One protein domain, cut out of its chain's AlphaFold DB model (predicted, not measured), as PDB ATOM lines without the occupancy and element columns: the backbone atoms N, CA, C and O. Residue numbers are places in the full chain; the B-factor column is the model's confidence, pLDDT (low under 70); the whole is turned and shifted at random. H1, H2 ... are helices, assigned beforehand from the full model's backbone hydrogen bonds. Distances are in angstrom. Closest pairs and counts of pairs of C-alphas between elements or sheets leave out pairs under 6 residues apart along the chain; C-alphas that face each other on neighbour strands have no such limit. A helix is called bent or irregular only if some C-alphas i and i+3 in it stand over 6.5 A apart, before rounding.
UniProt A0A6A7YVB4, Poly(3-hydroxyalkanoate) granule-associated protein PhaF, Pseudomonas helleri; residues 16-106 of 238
ATOM      1  N   GLY A  16     138.076 121.547  86.773       80.25
ATOM      2  CA  GLY A  16     138.881 121.583  87.997       80.25
ATOM      3  C   GLY A  16     140.197 122.343  87.805       80.25
ATOM      4  O   GLY A  16     140.601 123.108  88.673       80.25
ATOM      5  N   LYS A  17     140.840 122.226  86.633       80.94
ATOM      6  CA  LYS A  17     142.040 123.014  86.308       80.94
ATOM      7  C   LYS A  17     141.725 124.517  86.265       80.94
ATOM      8  O   LYS A  17     142.461 125.300  86.852       80.94
ATOM      9  N   VAL A  18     140.640 124.924  85.600       84.44
ATOM     10  CA  VAL A  18     140.224 126.337  85.486       84.44
ATOM     11  C   VAL A  18     139.812 126.924  86.838       84.44
ATOM     12  O   VAL A  18     140.144 128.077  87.118       84.44
ATOM     13  N   GLU A  19     139.137 126.155  87.692       86.69
ATOM     14  CA  GLU A  19     138.795 126.595  89.048       86.69
ATOM     15  C   GLU A  19     140.052 126.797  89.905       86.69
ATOM     16  O   GLU A  19     140.200 127.837  90.545       86.69
ATOM     17  N   GLU A  20     141.002 125.863  89.846       86.00
ATOM     18  CA  GLU A  20     142.287 125.969  90.542       86.00
ATOM     19  C   GLU A  20     143.106 127.183  90.075       86.00
ATOM     20  O   GLU A  20     143.677 127.906  90.894       86.00
ATOM     21  N   TYR A  21     143.141 127.467  88.767       87.50
ATOM     22  CA  TYR A  21     143.796 128.672  88.247       87.50
ATOM     23  C   TYR A  21     143.056 129.950  88.647       87.50
ATOM     24  O   TYR A  21     143.698 130.920  89.042       87.50
ATOM     25  N   SER A  22     141.722 129.947  88.614       91.44
ATOM     26  CA  SER A  22     140.910 131.096  89.035       91.44
ATOM     27  C   SER A  22     141.112 131.409  90.518       91.44
ATOM     28  O   SER A  22     141.319 132.567  90.876       91.44
ATOM     29  N   ARG A  23     141.141 130.381  91.380       88.00
ATOM     30  CA  ARG A  23     141.471 130.526  92.805       88.00
ATOM     31  C   ARG A  23     142.884 131.047  93.004       88.00
ATOM     32  O   ARG A  23     143.069 131.939  93.820       88.00
ATOM     33  N   LYS A  24     143.875 130.556  92.256       86.44
ATOM     34  CA  LYS A  24     145.258 131.056  92.347       86.44
ATOM     35  C   LYS A  24     145.380 132.516  91.930       86.44
ATOM     36  O   LYS A  24     146.040 133.271  92.629       86.44
ATOM     37  N   ILE A  25     144.729 132.924  90.842       86.94
ATOM     38  CA  ILE A  25     144.720 134.324  90.390       86.94
ATOM     39  C   ILE A  25     144.036 135.208  91.437       86.94
ATOM     40  O   ILE A  25     144.544 136.278  91.763       86.94
ATOM     41  N   TRP A  26     142.932 134.741  92.024       86.31
ATOM     42  CA  TRP A  26     142.236 135.470  93.082       86.31
ATOM     43  C   TRP A  26     143.061 135.573  94.367       86.31
ATOM     44  O   TRP A  26     143.180 136.652  94.932       86.31
ATOM     45  N   LEU A  27     143.672 134.477  94.819       90.06
ATOM     46  CA  LEU A  27     144.533 134.463  96.003       90.06
ATOM     47  C   LEU A  27     145.808 135.285  95.791       90.06
ATOM     48  O   LEU A  27     146.257 135.952  96.718       90.06
ATOM     49  N   ALA A  28     146.364 135.298  94.577       89.38
ATOM     50  CA  ALA A  28     147.483 136.163  94.220       89.38
ATOM     51  C   ALA A  28     147.077 137.647  94.217       89.38
ATOM     52  O   ALA A  28     147.795 138.476  94.772       89.38
ATOM     53  N   GLY A  29     145.902 137.977  93.669       84.50
ATOM     54  CA  GLY A  29     145.340 139.328  93.735       84.50
ATOM     55  C   GLY A  29     145.049 139.773  95.171       84.50
ATOM     56  O   GLY A  29     145.395 140.885  95.559       84.50
ATOM     57  N   LEU A  30     144.499 138.877  95.994       86.94
ATOM     58  CA  LEU A  30     144.197 139.126  97.404       86.94
ATOM     59  C   LEU A  30     145.465 139.231  98.266       86.94
ATOM     60  O   LEU A  30     145.490 139.992  99.231       86.94
ATOM     61  N   GLY A  31     146.532 138.511  97.912       86.00
ATOM     62  CA  GLY A  31     147.830 138.588  98.583       86.00
ATOM     63  C   GLY A  31     148.555 139.910  98.328       86.00
ATOM     64  O   GLY A  31     149.095 140.500  99.261       86.00
ATOM     65  N   VAL A  32     148.514 140.422  97.091       83.06
ATOM     66  CA  VAL A  32     149.023 141.768  96.775       83.06
ATOM     67  C   VAL A  32     148.163 142.843  97.439       83.06
ATOM     68  O   VAL A  32     148.718 143.769  98.027       83.06
ATOM     69  N   TYR A  33     146.834 142.686  97.424       76.56
ATOM     70  CA  TYR A  33     145.927 143.602  98.118       76.56
ATOM     71  C   TYR A  33     146.208 143.648  99.622       76.56
ATOM     72  O   TYR A  33     146.374 144.728 100.165       76.56
ATOM     73  N   SER A  34     146.386 142.497 100.275       84.25
ATOM     74  CA  SER A  34     146.717 142.443 101.707       84.25
ATOM     75  C   SER A  34     148.082 143.067 102.015       84.25
ATOM     76  O   SER A  34     148.239 143.706 103.044       84.25
ATOM     77  N   LYS A  35     149.072 142.924 101.121       77.69
ATOM     78  CA  LYS A  35     150.406 143.519 101.302       77.69
ATOM     79  C   LYS A  35     150.414 145.040 101.109       77.69
ATOM     80  O   LYS A  35     151.207 145.735 101.735       77.69
ATOM     81  N   ILE A  36     149.537 145.550 100.247       82.12
ATOM     82  CA  ILE A  36     149.290 146.986 100.089       82.12
ATOM     83  C   ILE A  36     148.421 147.512 101.233       82.12
ATOM     84  O   ILE A  36     148.639 148.629 101.664       82.12
ATOM     85  N   ASP A  37     147.481 146.739 101.767       76.62
ATOM     86  CA  ASP A  37     146.655 147.166 102.901       76.62
ATOM     87  C   ASP A  37     147.494 147.336 104.182       76.62
ATOM     88  O   ASP A  37     147.356 148.333 104.889       76.62
ATOM     89  N   THR A  38     148.451 146.431 104.434       79.50
ATOM     90  CA  THR A  38     149.308 146.490 105.631       79.50
ATOM     91  C   THR A  38     150.307 147.648 105.631       79.50
ATOM     92  O   THR A  38     150.535 148.240 106.683       79.50
ATOM     93  N   ASP A  39     150.890 147.987 104.475       84.31
ATOM     94  CA  ASP A  39     151.977 148.983 104.369       84.31
ATOM     95  C   ASP A  39     151.593 150.230 103.541       84.31
ATOM     96  O   ASP A  39     152.373 151.179 103.406       84.31
ATOM     97  N   GLY A  40     150.392 150.255 102.963       81.56
ATOM     98  CA  GLY A  40     149.971 151.252 101.976       81.56
ATOM     99  C   GLY A  40     149.720 152.628 102.560       81.56
ATOM    100  O   GLY A  40     150.019 153.614 101.895       81.56
ATOM    101  N   SER A  41     149.255 152.716 103.809       83.88
ATOM    102  CA  SER A  41     149.096 154.000 104.505       83.88
ATOM    103  C   SER A  41     150.440 154.710 104.678       83.88
ATOM    104  O   SER A  41     150.545 155.891 104.375       83.88
ATOM    105  N   SER A  42     151.504 153.982 105.035       86.19
ATOM    106  CA  SER A  42     152.851 154.546 105.184       86.19
ATOM    107  C   SER A  42     153.498 154.917 103.846       86.19
ATOM    108  O   SER A  42     154.227 155.911 103.780       86.19
ATOM    109  N   LEU A  43     153.280 154.134 102.782       88.06
ATOM    110  CA  LEU A  43     153.751 154.483 101.434       88.06
ATOM    111  C   LEU A  43     153.009 155.704 100.894       88.06
ATOM    112  O   LEU A  43     153.637 156.594 100.326       88.06
ATOM    113  N   PHE A  44     151.694 155.758 101.102       88.94
ATOM    114  CA  PHE A  44     150.864 156.893 100.735       88.94
ATOM    115  C   PHE A  44     151.278 158.145 101.507       88.94
ATOM    116  O   PHE A  44     151.575 159.151 100.880       88.94
ATOM    117  N   ASP A  45     151.416 158.074 102.831       90.31
ATOM    118  CA  ASP A  45     151.872 159.201 103.649       90.31
ATOM    119  C   ASP A  45     153.282 159.655 103.261       90.31
ATOM    120  O   ASP A  45     153.553 160.853 103.202       90.31
ATOM    121  N   SER A  46     154.188 158.722 102.942       91.25
ATOM    122  CA  SER A  46     155.529 159.068 102.455       91.25
ATOM    123  C   SER A  46     155.469 159.763 101.098       91.25
ATOM    124  O   SER A  46     156.117 160.789 100.931       91.25
ATOM    125  N   LEU A  47     154.663 159.266 100.153       90.56
ATOM    126  CA  LEU A  47     154.452 159.877  98.836       90.56
ATOM    127  C   LEU A  47     153.763 161.241  98.932       90.56
ATOM    128  O   LEU A  47     154.161 162.163  98.230       90.56
ATOM    129  N   VAL A  48     152.771 161.395  99.812       93.25
ATOM    130  CA  VAL A  48     152.092 162.668 100.079       93.25
ATOM    131  C   VAL A  48     153.075 163.657 100.686       93.25
ATOM    132  O   VAL A  48     153.183 164.776 100.201       93.25
ATOM    133  N   LYS A  49     153.871 163.247 101.677       91.88
ATOM    134  CA  LYS A  49     154.894 164.103 102.291       91.88
ATOM    135  C   LYS A  49     156.003 164.470 101.302       91.88
ATOM    136  O   LYS A  49     156.502 165.593 101.335       91.88
ATOM    137  N   GLU A  50     156.392 163.553 100.417       88.31
ATOM    138  CA  GLU A  50     157.334 163.821  99.325       88.31
ATOM    139  C   GLU A  50     156.716 164.753  98.270       88.31
ATOM    140  O   GLU A  50     157.401 165.635  97.764       88.31
ATOM    141  N   GLY A  51     155.412 164.628  98.006       87.12
ATOM    142  CA  GLY A  51     154.619 165.510  97.151       87.12
ATOM    143  C   GLY A  51     154.504 166.922  97.721       87.12
ATOM    144  O   GLY A  51     154.791 167.882  97.020       87.12
ATOM    145  N   GLU A  52     154.212 167.071  99.013       87.25
ATOM    146  CA  GLU A  52     154.210 168.362  99.708       87.25
ATOM    147  C   GLU A  52     155.598 169.019  99.697       87.25
ATOM    148  O   GLU A  52     155.713 170.237  99.536       87.25
ATOM    149  N   LYS A  53     156.675 168.234  99.855       83.00
ATOM    150  CA  LYS A  53     158.050 168.733  99.696       83.00
ATOM    151  C   LYS A  53     158.320 169.137  98.249       83.00
ATOM    152  O   LYS A  53     158.871 170.212  98.032       83.00
ATOM    153  N   ALA A  54     157.927 168.325  97.270       80.56
ATOM    154  CA  ALA A  54     158.100 168.618  95.852       80.56
ATOM    155  C   ALA A  54     157.322 169.875  95.442       80.56
ATOM    156  O   ALA A  54     157.871 170.734  94.755       80.56
ATOM    157  N   GLU A  55     156.094 170.058  95.926       78.19
ATOM    158  CA  GLU A  55     155.307 171.268  95.704       78.19
ATOM    159  C   GLU A  55     155.949 172.483  96.361       78.19
ATOM    160  O   GLU A  55     156.083 173.513  95.708       78.19
ATOM    161  N   LYS A  56     156.423 172.377  97.608       80.38
ATOM    162  CA  LYS A  56     157.131 173.477  98.281       80.38
ATOM    163  C   LYS A  56     158.428 173.845  97.570       80.38
ATOM    164  O   LYS A  56     158.685 175.029  97.397       80.38
ATOM    165  N   LEU A  57     159.210 172.871  97.109       70.50
ATOM    166  CA  LEU A  57     160.433 173.113  96.339       70.50
ATOM    167  C   LEU A  57     160.124 173.752  94.977       70.50
ATOM    168  O   LEU A  57     160.807 174.685  94.568       70.50
ATOM    169  N   THR A  58     159.042 173.335  94.318       66.12
ATOM    170  CA  THR A  58     158.609 173.917  93.037       66.12
ATOM    171  C   THR A  58     157.982 175.309  93.215       66.12
ATOM    172  O   THR A  58     158.107 176.162  92.341       66.12
ATOM    173  N   LYS A  59     157.331 175.569  94.357       67.06
ATOM    174  CA  LYS A  59     156.720 176.859  94.722       67.06
ATOM    175  C   LYS A  59     157.757 177.868  95.233       67.06
ATOM    176  O   LYS A  59     157.604 179.055  94.966       67.06
ATOM    177  N   ALA A  60     158.787 177.412  95.952       65.75
ATOM    178  CA  ALA A  60     159.814 178.253  96.573       65.75
ATOM    179  C   ALA A  60     161.081 178.428  95.718       65.75
ATOM    180  O   ALA A  60     161.827 179.377  95.939       65.75
ATOM    181  N   GLY A  61     161.335 177.553  94.740       62.97
ATOM    182  CA  GLY A  61     162.548 177.616  93.934       62.97
ATOM    183  C   GLY A  61     162.430 176.957  92.566       62.97
ATOM    184  O   GLY A  61     163.101 175.964  92.336       62.97
ATOM    185  N   ALA A  62     161.650 177.512  91.632       54.56
ATOM    186  CA  ALA A  62     162.056 177.501  90.218       54.56
ATOM    187  C   ALA A  62     161.181 178.387  89.305       54.56
ATOM    188  O   ALA A  62     159.952 178.272  89.305       54.56
ATOM    189  N   PRO A  63     161.803 179.174  88.407       56.62
ATOM    190  CA  PRO A  63     161.156 179.700  87.211       56.62
ATOM    191  C   PRO A  63     160.894 178.572  86.192       56.62
ATOM    192  O   PRO A  63     161.829 177.996  85.653       56.62
ATOM    193  N   LYS A  64     159.611 178.267  85.952       58.75
ATOM    194  CA  LYS A  64     158.905 177.750  84.744       58.75
ATOM    195  C   LYS A  64     159.521 176.726  83.751       58.75
ATOM    196  O   LYS A  64     158.750 176.185  82.966       58.75
ATOM    197  N   ALA A  65     160.815 176.405  83.740       57.75
ATOM    198  CA  ALA A  65     161.451 175.668  82.637       57.75
ATOM    199  C   ALA A  65     161.683 174.167  82.908       57.75
ATOM    200  O   ALA A  65     161.427 173.345  82.033       57.75
ATOM    201  N   THR A  66     162.086 173.761  84.116       56.66
ATOM    202  CA  THR A  66     162.373 172.344  84.444       56.66
ATOM    203  C   THR A  66     161.141 171.524  84.838       56.66
ATOM    204  O   THR A  66     161.169 170.301  84.736       56.66
ATOM    205  N   SER A  67     160.034 172.175  85.216       59.44
ATOM    206  CA  SER A  67     158.733 171.519  85.436       59.44
ATOM    207  C   SER A  67     158.000 171.193  84.131       59.44
ATOM    208  O   SER A  67     157.115 170.340  84.155       59.44
ATOM    209  N   SER A  68     158.307 171.882  83.029       63.69
ATOM    210  CA  SER A  68     157.557 171.757  81.774       63.69
ATOM    211  C   SER A  68     157.823 170.406  81.113       63.69
ATOM    212  O   SER A  68     156.901 169.637  80.894       63.69
ATOM    213  N   THR A  69     159.091 170.035  80.921       64.94
ATOM    214  CA  THR A  69     159.458 168.784  80.235       64.94
ATOM    215  C   THR A  69     159.064 167.517  81.002       64.94
ATOM    216  O   THR A  69     158.816 166.481  80.387       64.94
ATOM    217  N   THR A  70     159.015 167.562  82.336       70.25
ATOM    218  CA  THR A  70     158.522 166.447  83.161       70.25
ATOM    219  C   THR A  70     156.999 166.420  83.250       70.25
ATOM    220  O   THR A  70     156.443 165.326  83.225       70.25
ATOM    221  N   ARG A  71     156.311 167.574  83.266       74.19
ATOM    222  CA  ARG A  71     154.846 167.624  83.106       74.19
ATOM    223  C   ARG A  71     154.413 167.090  81.750       74.19
ATOM    224  O   ARG A  71     153.598 166.186  81.734       74.19
ATOM    225  N   SER A  72     155.018 167.552  80.656       78.38
ATOM    226  CA  SER A  72     154.660 167.117  79.301       78.38
ATOM    227  C   SER A  72     154.745 165.601  79.147       78.38
ATOM    228  O   SER A  72     153.795 164.998  78.687       78.38
ATOM    229  N   LYS A  73     155.804 164.955  79.654       82.12
ATOM    230  CA  LYS A  73     155.916 163.484  79.608       82.12
ATOM    231  C   LYS A  73     154.870 162.765  80.460       82.12
ATOM    232  O   LYS A  73     154.452 161.669  80.113       82.12
ATOM    233  N   VAL A  74     154.481 163.340  81.598       85.69
ATOM    234  CA  VAL A  74     153.407 162.784  82.435       85.69
ATOM    235  C   VAL A  74     152.047 163.003  81.776       85.69
ATOM    236  O   VAL A  74     151.190 162.133  81.879       85.69
ATOM    237  N   ASP A  75     151.852 164.125  81.093       85.19
ATOM    238  CA  ASP A  75     150.624 164.436  80.371       85.19
ATOM    239  C   ASP A  75     150.492 163.573  79.102       85.19
ATOM    240  O   ASP A  75     149.423 163.017  78.889       85.19
ATOM    241  N   ASP A  76     151.582 163.307  78.373       84.62
ATOM    242  CA  ASP A  76     151.622 162.350  77.252       84.62
ATOM    243  C   ASP A  76     151.276 160.921  77.722       84.62
ATOM    244  O   ASP A  76     150.511 160.197  77.087       84.62
ATOM    245  N   VAL A  77     151.807 160.497  78.878       86.50
ATOM    246  CA  VAL A  77     151.478 159.185  79.465       86.50
ATOM    247  C   VAL A  77     150.036 159.149  79.960       86.50
ATOM    248  O   VAL A  77     149.393 158.112  79.837       86.50
ATOM    249  N   LYS A  78     149.507 160.249  80.504       87.06
ATOM    250  CA  LYS A  78     148.091 160.345  80.877       87.06
ATOM    251  C   LYS A  78     147.182 160.314  79.662       87.06
ATOM    252  O   LYS A  78     146.129 159.712  79.765       87.06
ATOM    253  N   GLU A  79     147.559 160.931  78.550       88.75
ATOM    254  CA  GLU A  79     146.775 160.898  77.315       88.75
ATOM    255  C   GLU A  79     146.712 159.468  76.759       88.75
ATOM    256  O   GLU A  79     145.619 158.937  76.565       88.75
ATOM    257  N   LEU A  80     147.860 158.782  76.653       83.81
ATOM    258  CA  LEU A  80     147.907 157.361  76.278       83.81
ATOM    259  C   LEU A  80     147.164 156.467  77.279       83.81
ATOM    260  O   LEU A  80     146.506 155.495  76.899       83.81
ATOM    261  N   ALA A  81     147.285 156.766  78.573       87.69
ATOM    262  CA  ALA A  81     146.591 156.025  79.611       87.69
ATOM    263  C   ALA A  81     145.089 156.295  79.580       87.69
ATOM    264  O   ALA A  81     144.357 155.358  79.832       87.69
ATOM    265  N   LEU A  82     144.620 157.501  79.250       87.38
ATOM    266  CA  LEU A  82     143.198 157.834  79.116       87.38
ATOM    267  C   LEU A  82     142.573 157.129  77.913       87.38
ATOM    268  O   LEU A  82     141.476 156.591  78.028       87.38
ATOM    269  N   GLU A  83     143.292 157.054  76.794       84.50
ATOM    270  CA  GLU A  83     142.862 156.287  75.623       84.50
ATOM    271  C   GLU A  83     142.712 154.796  75.970       84.50
ATOM    272  O   GLU A  83     141.676 154.179  75.712       84.50
ATOM    273  N   LYS A  84     143.707 154.223  76.658       88.50
ATOM    274  CA  LYS A  84     143.659 152.829  77.128       88.50
ATOM    275  C   LYS A  84     142.699 152.614  78.293       88.50
ATOM    276  O   LYS A  84     142.179 151.512  78.449       88.50
ATOM    277  N   TRP A  85     142.450 153.644  79.093       85.44
ATOM    278  CA  TRP A  85     141.502 153.632  80.197       85.44
ATOM    279  C   TRP A  85     140.080 153.611  79.677       85.44
ATOM    280  O   TRP A  85     139.290 152.875  80.234       85.44
ATOM    281  N   SER A  86     139.768 154.306  78.583       88.44
ATOM    282  CA  SER A  86     138.455 154.200  77.938       88.44
ATOM    283  C   SER A  86     138.177 152.771  77.453       88.44
ATOM    284  O   SER A  86     137.069 152.262  77.610       88.44
ATOM    285  N   GLU A  87     139.187 152.094  76.901       87.88
ATOM    286  CA  GLU A  87     139.085 150.691  76.473       87.88
ATOM    287  C   GLU A  87     138.970 149.738  77.684       87.88
ATOM    288  O   GLU A  87     138.206 148.766  77.669       87.88
ATOM    289  N   LEU A  88     139.671 150.055  78.779       87.88
ATOM    290  CA  LEU A  88     139.535 149.374  80.067       87.88
ATOM    291  C   LEU A  88     138.192 149.646  80.742       87.88
ATOM    292  O   LEU A  88     137.688 148.748  81.398       87.88
ATOM    293  N   GLU A  89     137.625 150.837  80.598       85.88
ATOM    294  CA  GLU A  89     136.347 151.259  81.164       85.88
ATOM    295  C   GLU A  89     135.224 150.491  80.485       85.88
ATOM    296  O   GLU A  89     134.380 149.929  81.168       85.88
ATOM    297  N   GLU A  90     135.293 150.302  79.167       87.69
ATOM    298  CA  GLU A  90     134.329 149.465  78.460       87.69
ATOM    299  C   GLU A  90     134.450 147.975  78.844       87.69
ATOM    300  O   GLU A  90     133.446 147.272  79.011       87.69
ATOM    301  N   ALA A  91     135.672 147.461  79.018       89.31
ATOM    302  CA  ALA A  91     135.897 146.089  79.479       89.31
ATOM    303  C   ALA A  91     135.522 145.896  80.959       89.31
ATOM    304  O   ALA A  91     134.999 144.842  81.337       89.31
ATOM    305  N   PHE A  92     135.766 146.908  81.790       85.88
ATOM    306  CA  PHE A  92     135.419 146.951  83.202       85.88
ATOM    307  C   PHE A  92     133.914 147.049  83.371       85.88
ATOM    308  O   PHE A  92     133.380 146.249  84.121       85.88
ATOM    309  N   ASP A  93     133.212 147.896  82.619       87.62
ATOM    310  CA  ASP A  93     131.752 147.963  82.614       87.62
ATOM    311  C   ASP A  93     131.147 146.640  82.164       87.62
ATOM    312  O   ASP A  93     130.247 146.125  82.818       87.62
ATOM    313  N   LYS A  94     131.683 145.997  81.120       88.25
ATOM    314  CA  LYS A  94     131.239 144.646  80.728       88.25
ATOM    315  C   LYS A  94     131.472 143.627  81.843       88.25
ATOM    316  O   LYS A  94     130.608 142.784  82.100       88.25
ATOM    317  N   ARG A  95     132.622 143.684  82.523       83.50
ATOM    318  CA  ARG A  95     132.965 142.755  83.610       83.50
ATOM    319  C   ARG A  95     132.158 143.026  84.881       83.50
ATOM    320  O   ARG A  95     131.730 142.073  85.526       83.50
ATOM    321  N   LEU A  96     131.920 144.291  85.201       86.38
ATOM    322  CA  LEU A  96     131.138 144.784  86.325       86.38
ATOM    323  C   LEU A  96     129.666 144.456  86.106       86.38
ATOM    324  O   LEU A  96     129.060 143.821  86.959       86.38
ATOM    325  N   ASN A  97     129.125 144.770  84.930       86.12
ATOM    326  CA  ASN A  97     127.771 144.408  84.536       86.12
ATOM    327  C   ASN A  97     127.580 142.885  84.584       86.12
ATOM    328  O   ASN A  97     126.626 142.408  85.181       86.12
ATOM    329  N   SER A  98     128.540 142.094  84.085       82.06
ATOM    330  CA  SER A  98     128.488 140.628  84.189       82.06
ATOM    331  C   SER A  98     128.524 140.125  85.641       82.06
ATOM    332  O   SER A  98     127.796 139.192  85.985       82.06
ATOM    333  N   ALA A  99     129.340 140.726  86.510       83.81
ATOM    334  CA  ALA A  99     129.406 140.366  87.927       83.81
ATOM    335  C   ALA A  99     128.113 140.734  88.677       83.81
ATOM    336  O   ALA A  99     127.615 139.937  89.469       83.81
ATOM    337  N   ILE A 100     127.543 141.898  88.376       80.38
ATOM    338  CA  ILE A 100     126.283 142.415  88.921       80.38
ATOM    339  C   ILE A 100     125.098 141.553  88.462       80.38
ATOM    340  O   ILE A 100     124.306 141.124  89.301       80.38
ATOM    341  N   SER A 101     125.021 141.193  87.176       79.62
ATOM    342  CA  SER A 101     123.995 140.277  86.657       79.62
ATOM    343  C   SER A 101     124.085 138.893  87.309       79.62
ATOM    344  O   SER A 101     123.062 138.271  87.578       79.62
ATOM    345  N   ARG A 102     125.296 138.408  87.624       82.75
ATOM    346  CA  ARG A 102     125.491 137.153  88.380       82.75
ATOM    347  C   ARG A 102     125.103 137.268  89.852       82.75
ATOM    348  O   ARG A 102     124.755 136.257  90.453       82.75
ATOM    349  N   LEU A 103     125.165 138.471  90.418       80.44
ATOM    350  CA  LEU A 103     124.712 138.774  91.776       80.44
ATOM    351  C   LEU A 103     123.197 139.054  91.836       80.44
ATOM    352  O   LEU A 103     122.633 139.130  92.923       80.44
ATOM    353  N   GLY A 104     122.531 139.161  90.680       69.56
ATOM    354  CA  GLY A 104     121.086 139.365  90.569       69.56
ATOM    355  C   GLY A 104     120.645 140.824  90.693       69.56
ATOM    356  O   GLY A 104     119.473 141.085  90.950       69.56
ATOM    357  N   VAL A 105     121.563 141.778  90.525       78.19
ATOM    358  CA  VAL A 105     121.229 143.204  90.541       78.19
ATOM    359  C   VAL A 105     120.865 143.635  89.109       78.19
ATOM    360  O   VAL A 105     121.670 143.433  88.199       78.19
ATOM    361  N   PRO A 106     119.664 144.194  88.866       70.00
ATOM    362  CA  PRO A 106     119.256 144.622  87.527       70.00
ATOM    363  C   PRO A 106     120.137 145.757  86.991       70.00
ATOM    364  O   PRO A 106     120.404 146.728  87.703       70.00
TER     365      PRO A 106
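This is residues 16 to 106 of the 238 residues of the protein "Poly(3-hydroxyalkanoate) granule-associated protein PhaF" of Pseudomonas helleri (UniProt A0A6A7YVB4). A long bent helix, H1, makes one side of an open, elongated frame, and a second long helix, H2, folds back from its far end to make the other side, with the middle empty between them. The two are joined at one end by residues 61 to 65, and no helix touches another. The printed part has 91 residues with two named helices, H1 then H2, and no named strand; its class is all helix. It is extended, with a radius of gyration of the C-alphas of 20.3 A and spans of 61 by 32 by 27 A.

Find C-alpha 16 at (138.881, 121.583, 87.997), where H1, residues 16 to 60, begins. By its hydrogen bonds it was assigned as one helix, but it is bent: C-alphas 38 and 41 are 7.6 A apart. Its arms are H1a, residues 16 to 38, 32.2 A long, and H1b, residues 41 to 60, 27.7 A long. H2 runs 51.0 A from Thr 66 to C-alpha 103 at (124.712, 138.774, 91.776), with a kink of 35 degrees near residue 86. H2 is neither bent nor irregular, but only just: C-alphas 66 and 69 are 6.2 A apart.

Start at the bend, where H1a and H1b stand at a steep tilt of 53 degrees. H1b and H2 are close but not clearly touching; their closest C-alphas, Thr 58 and Ser 67, are 8.0 A apart. They run opposite ways at a shallow tilt of 32 degrees. H1a and H2 are apart. Every O i to N i+4 pair is within hydrogen-bond range in H1a and H1b, and 33 of 34 in H2.

Look to Gly 16 and Pro 63 for the two C-alphas farthest apart, at 62.2 A. The printed part has no cut, and the link from H1 to H2 is tight. Mean pLDDT of the printed part is 81.2; residues 58 to 69 and 104 are under 70.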